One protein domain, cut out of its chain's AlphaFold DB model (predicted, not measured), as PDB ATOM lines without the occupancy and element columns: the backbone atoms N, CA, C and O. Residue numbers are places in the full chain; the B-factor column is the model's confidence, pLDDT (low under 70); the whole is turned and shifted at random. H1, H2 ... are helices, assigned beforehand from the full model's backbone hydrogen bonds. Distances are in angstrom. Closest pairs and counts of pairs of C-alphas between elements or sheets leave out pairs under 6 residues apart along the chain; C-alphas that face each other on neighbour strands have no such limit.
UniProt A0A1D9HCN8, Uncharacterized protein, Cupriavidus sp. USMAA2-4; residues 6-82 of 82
ATOM      1  N   ASP A   6     153.539 116.831 124.058       88.94
ATOM      2  CA  ASP A   6     154.725 117.659 124.339       88.94
ATOM      3  C   ASP A   6     154.405 119.164 124.448       88.94
ATOM      4  O   ASP A   6     155.233 119.947 124.909       88.94
ATOM      5  N   SER A   7     153.195 119.580 124.060       91.38
ATOM      6  CA  SER A   7     152.700 120.946 124.291       91.38
ATOM      7  C   SER A   7     152.361 121.224 125.762       91.38
ATOM      8  O   SER A   7     152.250 122.387 126.163       91.38
ATOM      9  N   ILE A   8     152.226 120.177 126.586       93.06
ATOM     10  CA  ILE A   8     152.006 120.309 128.023       93.06
ATOM     11  C   ILE A   8     153.319 120.746 128.675       93.06
ATOM     12  O   ILE A   8     154.204 119.946 128.980       93.06
ATOM     13  N   SER A   9     153.455 122.054 128.887       94.81
ATOM     14  CA  SER A   9     154.647 122.617 129.522       94.81
ATOM     15  C   SER A   9     154.745 122.244 131.012       94.81
ATOM     16  O   SER A   9     153.721 122.042 131.673       94.81
ATOM     17  N   PRO A  10     155.958 122.249 131.605       94.44
ATOM     18  CA  PRO A  10     156.123 122.058 133.048       94.44
ATOM     19  C   PRO A  10     155.336 123.068 133.895       94.44
ATOM     20  O   PRO A  10     154.836 122.715 134.961       94.44
ATOM     21  N   GLY A  11     155.202 124.312 133.418       95.94
ATOM     22  CA  GLY A  11     154.419 125.350 134.092       95.94
ATOM     23  C   GLY A  11     152.918 125.066 134.061       95.94
ATOM     24  O   GLY A  11     152.250 125.204 135.082       95.94
ATOM     25  N   LEU A  12     152.400 124.597 132.922       95.94
ATOM     26  CA  LEU A  12     150.996 124.202 132.794       95.94
ATOM     27  C   LEU A  12     150.675 122.985 133.670       95.94
ATOM     28  O   LEU A  12     149.658 122.972 134.353       95.94
ATOM     29  N   LEU A  13     151.575 122.002 133.709       95.38
ATOM     30  CA  LEU A  13     151.460 120.839 134.586       95.38
ATOM     31  C   LEU A  13     151.425 121.240 136.070       95.38
ATOM     32  O   LEU A  13     150.597 120.744 136.830       95.38
ATOM     33  N   ALA A  14     152.319 122.145 136.482       95.75
ATOM     34  CA  ALA A  14     152.346 122.659 137.847       95.75
ATOM     35  C   ALA A  14     151.059 123.426 138.186       95.75
ATOM     36  O   ALA A  14     150.522 123.251 139.274       95.75
ATOM     37  N   HIS A  15     150.539 124.223 137.248       96.56
ATOM     38  CA  HIS A  15     149.273 124.929 137.419       96.56
ATOM     39  C   HIS A  15     148.085 123.965 137.545       96.56
ATOM     40  O   HIS A  15     147.321 124.082 138.501       96.56
ATOM     41  N   ALA A  16     147.975 122.969 136.663       94.50
ATOM     42  CA  ALA A  16     146.916 121.962 136.720       94.50
ATOM     43  C   ALA A  16     146.900 121.223 138.069       94.50
ATOM     44  O   ALA A  16     145.842 120.995 138.642       94.50
ATOM     45  N   ALA A  17     148.068 120.942 138.655       95.44
ATOM     46  CA  ALA A  17     148.156 120.308 139.971       95.44
ATOM     47  C   ALA A  17     147.643 121.179 141.138       95.44
ATOM     48  O   ALA A  17     147.424 120.664 142.235       95.44
ATOM     49  N   THR A  18     147.461 122.489 140.939       95.44
ATOM     50  CA  THR A  18     146.849 123.381 141.941       95.44
ATOM     51  C   THR A  18     145.327 123.420 141.856       95.44
ATOM     52  O   THR A  18     144.684 123.883 142.797       95.44
ATOM     53  N   VAL A  19     144.746 122.909 140.768       93.00
ATOM     54  CA  VAL A  19     143.299 122.894 140.565       93.00
ATOM     55  C   VAL A  19     142.671 121.828 141.480       93.00
ATOM     56  O   VAL A  19     143.124 120.678 141.472       93.00
ATOM     57  N   PRO A  20     141.693 122.193 142.334       88.25
ATOM     58  CA  PRO A  20     141.081 121.255 143.278       88.25
ATOM     59  C   PRO A  20     140.241 120.170 142.615       88.25
ATOM     60  O   PRO A  20     140.138 119.081 143.167       88.25
ATOM     61  N   ASP A  21     139.658 120.471 141.459       88.25
ATOM     62  CA  ASP A  21     138.840 119.550 140.683       88.25
ATOM     63  C   ASP A  21     139.698 118.806 139.647       88.25
ATOM     64  O   ASP A  21     140.535 119.407 138.966       88.25
ATOM     65  N   LEU A  22     139.546 117.483 139.573       88.19
ATOM     66  CA  LEU A  22     140.347 116.643 138.679       88.19
ATOM     67  C   LEU A  22     139.970 116.873 137.212       88.19
ATOM     68  O   LEU A  22     140.856 116.917 136.355       88.19
ATOM     69  N   ASP A  23     138.684 117.054 136.920       87.62
ATOM     70  CA  ASP A  23     138.205 117.236 135.553       87.62
ATOM     71  C   ASP A  23     138.674 118.579 134.992       87.62
ATOM     72  O   ASP A  23     139.150 118.643 133.855       87.62
ATOM     73  N   GLU A  24     138.622 119.643 135.795       89.44
ATOM     74  CA  GLU A  24     139.187 120.947 135.450       89.44
ATOM     75  C   GLU A  24     140.710 120.872 135.263       89.44
ATOM     76  O   GLU A  24     141.239 121.387 134.271       89.44
ATOM     77  N   ALA A  25     141.428 120.187 136.165       91.88
ATOM     78  CA  ALA A  25     142.874 119.994 136.052       91.88
ATOM     79  C   ALA A  25     143.254 119.283 134.744       91.88
ATOM     80  O   ALA A  25     144.177 119.704 134.042       91.88
ATOM     81  N   LEU A  26     142.531 118.217 134.399       90.38
ATOM     82  CA  LEU A  26     142.754 117.439 133.184       90.38
ATOM     83  C   LEU A  26     142.366 118.210 131.927       90.38
ATOM     84  O   LEU A  26     143.088 118.135 130.929       90.38
ATOM     85  N   ARG A  27     141.284 118.995 131.972       90.12
ATOM     86  CA  ARG A  27     140.839 119.804 130.835       90.12
ATOM     87  C   ARG A  27     141.926 120.764 130.366       90.12
ATOM     88  O   ARG A  27     142.192 120.826 129.171       90.12
ATOM     89  N   LEU A  28     142.620 121.426 131.297       92.12
ATOM     90  CA  LEU A  28     143.739 122.325 130.985       92.12
ATOM     91  C   LEU A  28     144.832 121.637 130.154       92.12
ATOM     92  O   LEU A  28     145.363 122.211 129.202       92.12
ATOM     93  N   LEU A  29     145.177 120.399 130.515       92.75
ATOM     94  CA  LEU A  29     146.223 119.633 129.840       92.75
ATOM     95  C   LEU A  29     145.750 119.104 128.484       92.75
ATOM     96  O   LEU A  29     146.492 119.140 127.502       92.75
ATOM     97  N   GLN A  30     144.507 118.631 128.429       90.25
ATOM     98  CA  GLN A  30     143.873 118.126 127.218       90.25
ATOM     99  C   GLN A  30     143.733 119.219 126.158       90.25
ATOM    100  O   GLN A  30     144.088 118.991 124.999       90.25
ATOM    101  N   ASP A  31     143.302 120.417 126.554       90.81
ATOM    102  CA  ASP A  31     143.156 121.558 125.655       90.81
ATOM    103  C   ASP A  31     144.500 121.963 125.047       90.81
ATOM    104  O   ASP A  31     144.595 122.149 123.830       90.81
ATOM    105  N   ALA A  32     145.561 122.013 125.863       92.00
ATOM    106  CA  ALA A  32     146.915 122.263 125.376       92.00
ATOM    107  C   ALA A  32     147.371 121.185 124.381       92.00
ATOM    108  O   ALA A  32     147.862 121.509 123.298       92.00
ATOM    109  N   ALA A  33     147.124 119.911 124.701       89.94
ATOM    110  CA  ALA A  33     147.482 118.775 123.857       89.94
ATOM    111  C   ALA A  33     146.597 118.599 122.611       89.94
ATOM    112  O   ALA A  33     146.894 117.744 121.771       89.94
ATOM    113  N   GLY A  34     145.523 119.381 122.465       89.00
ATOM    114  CA  GLY A  34     144.561 119.258 121.371       89.00
ATOM    115  C   GLY A  34     143.617 118.054 121.490       89.00
ATOM    116  O   GLY A  34     143.024 117.648 120.487       89.00
ATOM    117  N   ILE A  35     143.466 117.487 122.689       86.00
ATOM    118  CA  ILE A  35     142.549 116.387 123.008       86.00
ATOM    119  C   ILE A  35     141.160 116.985 123.268       86.00
ATOM    120  O   ILE A  35     140.869 117.478 124.350       86.00
ATOM    121  N   ARG A  36     140.297 116.985 122.244       74.38
ATOM    122  CA  ARG A  36     138.966 117.632 122.303       74.38
ATOM    123  C   ARG A  36     137.823 116.690 122.674       74.38
ATOM    124  O   ARG A  36     136.794 117.138 123.166       74.38
ATOM    125  N   HIS A  37     137.997 115.401 122.399       64.56
ATOM    126  CA  HIS A  37     137.015 114.352 122.651       64.56
ATOM    127  C   HIS A  37     137.770 113.105 123.108       64.56
ATOM    128  O   HIS A  37     138.724 112.692 122.452       64.56
ATOM    129  N   GLY A  38     137.360 112.539 124.235       58.97
ATOM    130  CA  GLY A  38     138.034 111.426 124.891       58.97
ATOM    131  C   GLY A  38     137.587 111.368 126.342       58.97
ATOM    132  O   GLY A  38     137.348 112.417 126.946       58.97
ATOM    133  N   ASP A  39     137.406 110.155 126.854       57.44
ATOM    134  CA  ASP A  39     137.043 109.936 128.249       57.44
ATOM    135  C   ASP A  39     138.110 110.595 129.127       57.44
ATOM    136  O   ASP A  39     139.304 110.455 128.850       57.44
ATOM    137  N   VAL A  40     137.695 111.404 130.100       59.56
ATOM    138  CA  VAL A  40     138.570 112.340 130.820       59.56
ATOM    139  C   VAL A  40     139.462 111.541 131.755       59.56
ATOM    140  O   VAL A  40     139.152 111.347 132.919       59.56
ATOM    141  N   ALA A  41     140.521 110.955 131.196       65.38
ATOM    142  CA  ALA A  41     141.452 110.070 131.878       65.38
ATOM    143  C   ALA A  41     140.772 108.954 132.711       65.38
ATOM    144  O   ALA A  41     141.372 108.415 133.644       65.38
ATOM    145  N   GLY A  42     139.537 108.583 132.342       62.41
ATOM    146  CA  GLY A  42     138.644 107.748 133.144       62.41
ATOM    147  C   GLY A  42     139.230 106.380 133.468       62.41
ATOM    148  O   GLY A  42     139.018 105.882 134.561       62.41
ATOM    149  N   GLN A  43     140.056 105.802 132.586       70.94
ATOM    150  CA  GLN A  43     140.782 104.558 132.875       70.94
ATOM    151  C   GLN A  43     142.003 104.738 133.778       70.94
ATOM    152  O   GLN A  43     142.358 103.808 134.495       70.94
ATOM    153  N   TYR A  44     142.679 105.885 133.737       81.44
ATOM    154  CA  TYR A  44     143.857 106.112 134.573       81.44
ATOM    155  C   TYR A  44     143.452 106.495 135.995       81.44
ATOM    156  O   TYR A  44     144.090 106.068 136.948       81.44
ATOM    157  N   PHE A  45     142.368 107.255 136.140       83.62
ATOM    158  CA  PHE A  45     141.876 107.749 137.423       83.62
ATOM    159  C   PHE A  45     140.626 107.024 137.928       83.62
ATOM    160  O   PHE A  45     140.042 107.468 138.908       83.62
ATOM    161  N   TYR A  46     140.238 105.886 137.335       78.31
ATOM    162  CA  TYR A  46     139.027 105.137 137.725       78.31
ATOM    163  C   TYR A  46     138.966 104.767 139.216       78.31
ATOM    164  O   TYR A  46     137.891 104.521 139.753       78.31
ATOM    165  N   PHE A  47     140.128 104.659 139.865       75.31
ATOM    166  CA  PHE A  47     140.254 104.312 141.278       75.31
ATOM    167  C   PHE A  47     140.138 105.524 142.212       75.31
ATOM    168  O   PHE A  47     140.107 105.344 143.429       75.31
ATOM    169  N   MET A  48     140.118 106.747 141.674       80.00
ATOM    170  CA  MET A  48     139.886 107.952 142.459       80.00
ATOM    171  C   MET A  48     138.381 108.127 142.634       80.00
ATOM    172  O   MET A  48     137.663 108.455 141.696       80.00
ATOM    173  N   ASP A  49     137.916 107.862 143.850       65.75
ATOM    174  CA  ASP A  49     136.521 108.049 144.236       65.75
ATOM    175  C   ASP A  49     136.129 109.536 144.159       65.75
ATOM    176  O   ASP A  49     136.891 110.405 144.579       65.75
ATOM    177  N   ALA A  50     134.938 109.834 143.643       60.78
ATOM    178  CA  ALA A  50     134.381 111.182 143.650       60.78
ATOM    179  C   ALA A  50     133.959 111.618 145.067       60.78
ATOM    180  O   ALA A  50     134.001 112.808 145.378       60.78
ATOM    181  N   GLU A  51     133.586 110.668 145.936       55.09
ATOM    182  CA  GLU A  51     133.129 110.937 147.306       55.09
ATOM    183  C   GLU A  51     134.300 111.126 148.293       55.09
ATOM    184  O   GLU A  51     134.188 111.918 149.229       55.09
ATOM    185  N   HIS A  52     135.446 110.477 148.046       56.72
ATOM    186  CA  HIS A  52     136.697 110.586 148.816       56.72
ATOM    187  C   HIS A  52     137.871 110.897 147.889       56.72
ATOM    188  O   HIS A  52     138.804 110.093 147.771       56.72
ATOM    189  N   SER A  53     137.815 112.018 147.159       70.00
ATOM    190  CA  SER A  53     138.786 112.216 146.086       70.00
ATOM    191  C   SER A  53     140.205 112.321 146.639       70.00
ATOM    192  O   SER A  53     140.654 113.326 147.191       70.00
ATOM    193  N   GLN A  54     140.939 111.226 146.444       85.62
ATOM    194  CA  GLN A  54     142.375 111.134 146.661       85.62
ATOM    195  C   GLN A  54     143.079 112.282 145.934       85.62
ATOM    196  O   GLN A  54     144.113 112.758 146.387       85.62
ATOM    197  N   TRP A  55     142.480 112.766 144.841       88.81
ATOM    198  CA  TRP A  55     142.828 114.017 144.189       88.81
ATOM    199  C   TRP A  55     142.742 115.233 145.122       88.81
ATOM    200  O   TRP A  55     143.759 115.887 145.355       88.81
ATOM    201  N   PHE A  56     141.567 115.540 145.675       85.81
ATOM    202  CA  PHE A  56     141.354 116.700 146.541       85.81
ATOM    203  C   PHE A  56     142.225 116.655 147.800       85.81
ATOM    204  O   PHE A  56     142.814 117.672 148.166       85.81
ATOM    205  N   GLU A  57     142.392 115.487 148.415       88.62
ATOM    206  CA  GLU A  57     143.223 115.336 149.618       88.62
ATOM    207  C   GLU A  57     144.730 115.316 149.325       88.62
ATOM    208  O   GLU A  57     145.552 115.596 150.203       88.62
ATOM    209  N   ALA A  58     145.129 115.000 148.090       90.19
ATOM    210  CA  ALA A  58     146.532 114.926 147.725       90.19
ATOM    211  C   ALA A  58     147.224 116.289 147.759       90.19
ATOM    212  O   ALA A  58     146.711 117.314 147.307       90.19
ATOM    213  N   SER A  59     148.485 116.260 148.193       94.12
ATOM    214  CA  SER A  59     149.394 117.387 148.000       94.12
ATOM    215  C   SER A  59     149.576 117.699 146.512       94.12
ATOM    216  O   SER A  59     149.546 116.810 145.658       94.12
ATOM    217  N   THR A  60     149.885 118.956 146.197       94.44
ATOM    218  CA  THR A  60     150.224 119.377 144.830       94.44
ATOM    219  C   THR A  60     151.353 118.532 144.233       94.44
ATOM    220  O   THR A  60     151.296 118.168 143.063       94.44
ATOM    221  N   ALA A  61     152.357 118.150 145.031       94.62
ATOM    222  CA  ALA A  61     153.443 117.283 144.571       94.62
ATOM    223  C   ALA A  61     152.934 115.897 144.133       94.62
ATOM    224  O   ALA A  61     153.345 115.392 143.088       94.62
ATOM    225  N   GLN A  62     152.004 115.310 144.890       94.31
ATOM    226  CA  GLN A  62     151.393 114.025 144.553       94.31
ATOM    227  C   GLN A  62     150.513 114.126 143.297       94.31
ATOM    228  O   GLN A  62     150.597 113.270 142.417       94.31
ATOM    229  N   ARG A  63     149.749 115.214 143.156       94.31
ATOM    230  CA  ARG A  63     148.968 115.500 141.943       94.31
ATOM    231  C   ARG A  63     149.856 115.617 140.705       94.31
ATOM    232  O   ARG A  63     149.544 115.025 139.678       94.31
ATOM    233  N   VAL A  64     151.010 116.286 140.804       95.75
ATOM    234  CA  VAL A  64     151.993 116.348 139.704       95.75
ATOM    235  C   VAL A  64     152.471 114.953 139.297       95.75
ATOM    236  O   VAL A  64     152.604 114.687 138.103       95.75
ATOM    237  N   ILE A  65     152.741 114.060 140.256       94.44
ATOM    238  CA  ILE A  65     153.170 112.683 139.959       94.44
ATOM    239  C   ILE A  65     152.093 111.953 139.156       94.44
ATOM    240  O   ILE A  65     152.404 111.352 138.128       94.44
ATOM    241  N   TRP A  66     150.833 112.045 139.580       93.44
ATOM    242  CA  TRP A  66     149.733 111.396 138.873       93.44
ATOM    243  C   TRP A  66     149.484 111.978 137.484       93.44
ATOM    244  O   TRP A  66     149.352 111.217 136.530       93.44
ATOM    245  N   LEU A  67     149.501 113.306 137.334       93.12
ATOM    246  CA  LEU A  67     149.350 113.949 136.026       93.12
ATOM    247  C   LEU A  67     150.476 113.548 135.061       93.12
ATOM    248  O   LEU A  67     150.215 113.285 133.889       93.12
ATOM    249  N   LYS A  68     151.726 113.434 135.539       93.44
ATOM    250  CA  LYS A  68     152.833 112.894 134.728       93.44
ATOM    251  C   LYS A  68     152.583 111.448 134.318       93.44
ATOM    252  O   LYS A  68     152.823 111.098 133.168       93.44
ATOM    253  N   GLY A  69     152.116 110.624 135.251       91.38
ATOM    254  CA  GLY A  69     151.799 109.226 134.983       91.38
ATOM    255  C   GLY A  69     150.710 109.065 133.921       91.38
ATOM    256  O   GLY A  69     150.876 108.257 133.010       91.38
ATOM    257  N   TRP A  70     149.662 109.889 133.978       91.06
ATOM    258  CA  TRP A  70     148.631 109.946 132.942       91.06
ATOM    259  C   TRP A  70     149.210 110.348 131.575       91.06
ATOM    260  O   TRP A  70     148.980 109.647 130.594       91.06
ATOM    261  N   ILE A  71     150.031 111.405 131.502       90.19
ATOM    262  CA  ILE A  71     150.670 111.836 130.240       90.19
ATOM    263  C   ILE A  71     151.492 110.701 129.612       90.19
ATOM    264  O   ILE A  71     151.455 110.506 128.398       90.19
ATOM    265  N   GLU A  72     152.247 109.949 130.415       89.69
ATOM    266  CA  GLU A  72     153.038 108.825 129.908       89.69
ATOM    267  C   GLU A  72     152.165 107.646 129.448       89.69
ATOM    268  O   GLU A  72     152.490 107.015 128.439       89.69
ATOM    269  N   ALA A  73     151.038 107.381 130.120       86.75
ATOM    270  CA  ALA A  73     150.060 106.391 129.669       86.75
ATOM    271  C   ALA A  73     149.453 106.778 128.306       86.75
ATOM    272  O   ALA A  73     149.495 105.986 127.366       86.75
ATOM    273  N   GLU A  74     149.021 108.032 128.149       86.62
ATOM    274  CA  GLU A  74     148.500 108.560 126.879       86.62
ATOM    275  C   GLU A  74     149.543 108.485 125.752       86.62
ATOM    276  O   GLU A  74     149.240 108.106 124.619       86.62
ATOM    277  N   LYS A  75     150.819 108.787 126.046       85.50
ATOM    278  CA  LYS A  75     151.915 108.624 125.072       85.50
ATOM    279  C   LYS A  75     152.067 107.173 124.622       85.50
ATOM    280  O   LYS A  75     152.400 106.941 123.457       85.50
ATOM    281  N   ALA A  76     151.899 106.207 125.523       84.00
ATOM    282  CA  ALA A  76     151.994 104.790 125.195       84.00
ATOM    283  C   ALA A  76     150.824 104.341 124.305       84.00
ATOM    284  O   ALA A  76     151.055 103.675 123.293       84.00
ATOM    285  N   ASP A  77     149.602 104.776 124.612       81.50
ATOM    286  CA  ASP A  77     148.416 104.448 123.818       81.50
ATOM    287  C   ASP A  77     148.466 105.075 122.421       81.50
ATOM    288  O   ASP A  77     148.257 104.384 121.421       81.50
ATOM    289  N   LEU A  78     148.869 106.344 122.300       78.06
ATOM    290  CA  LEU A  78     149.039 106.995 120.995       78.06
ATOM    291  C   LEU A  78     150.086 106.309 120.107       78.06
ATOM    292  O   LEU A  78     149.971 106.369 118.884       78.06
ATOM    293  N   LYS A  79     151.107 105.666 120.688       77.94
ATOM    294  CA  LYS A  79     152.083 104.858 119.935       77.94
ATOM    295  C   LYS A  79     151.509 103.517 119.481       77.94
ATOM    296  O   LYS A  79     151.980 102.980 118.489       77.94
ATOM    297  N   ARG A  80     150.538 102.963 120.209       70.00
ATOM    298  CA  ARG A  80     149.926 101.659 119.916       70.00
ATOM    299  C   ARG A  80     148.913 101.720 118.769       70.00
ATOM    300  O   ARG A  80     148.708 100.711 118.103       70.00
ATOM    301  N   TYR A  81     148.290 102.879 118.556       61.75
ATOM    302  CA  TYR A  81     147.241 103.094 117.549       61.75
ATOM    303  C   TYR A  81     147.670 103.971 116.353       61.75
ATOM    304  O   TYR A  81     146.817 104.375 115.561       61.75
ATOM    305  N   ARG A  82     148.966 104.280 116.220       53.66
ATOM    306  CA  ARG A  82     149.568 104.926 115.039       53.66
ATOM    307  C   ARG A  82     150.303 103.906 114.186       53.66
ATOM    308  O   ARG A  82     150.275 104.090 112.951       53.66
TER     309      ARG A  82
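Overview. This is residues 6 to 82 of the 82 residues of an uncharacterized protein of Cupriavidus sp. USMAA2-4 (UniProt A0A1D9HCN8). A short helical hairpin, H1 and H2, sits beside the first part of one long straight helix, H4, which makes the longest axis; a long loop, residues 34 to 53, leads from the hairpin to tiny H3, near H4. The last residues, 76 to 82, of which 76 to 80 belong to H4, stick out from the body. The printed part has 77 residues with four named helices, in the order H1, H2, H3, H4, and no named strand; its class is all helix. It is compact, with a radius of gyration of the C-alphas of 12.0 A and spans of 36 by 26 by 19 A.

Along the chain. Find C-alpha 10 at (156.123, 122.058, 133.048), where H1 begins; it runs through residues 10 to 16, 9.9 A. H2, residues 22 to 33, covers 16.6 A. H3 is residues 54 to 57, 5.2 A. H4, residues 60 to 80, runs 30.6 A from C-alpha 60 at (150.224, 119.377, 144.830) to C-alpha 80 at (149.926, 101.659, 119.916).

Arrangement. Look first at the hairpin: H1 and H2 touch, with Ala 16 and Ala 25 as closest C-alphas, 4.5 A, opposite ways at a shallow tilt of 34.9 degrees, only just short of steep. H2 touches H1 with residues 24 to 29 alone. H1 and H4 only just touch, with 3 pairs of C-alphas within 8 A, the closest being Ala 14 and Val 64, 6.6 A; H4 uses residues 64 to 67 alone. H2 and H4 are close but not clearly touching, at a steep tilt of 48 degrees, the same way; their closest C-alphas are Leu 26 and Leu 67, 8.0 A. H3 is close to H4 but not clearly touching, with C-alphas of Trp 55 and Arg 63 at 6.7 A. H1 and H3 are apart. In H1 and H4 every O i to N i+4 pair is within hydrogen-bond range, in H2 7 of 8; H3 is too short for such a pair.

Size, cuts and confidence. The C-alphas farthest apart are those of Glu 51 and Arg 82, 36.7 A. The printed part has no cut; the link H2 to H3 is long, the other two tight. Mean pLDDT of the printed part is 84.3, with residues 37 to 42, 49 to 52 and 81 to 82 under 70.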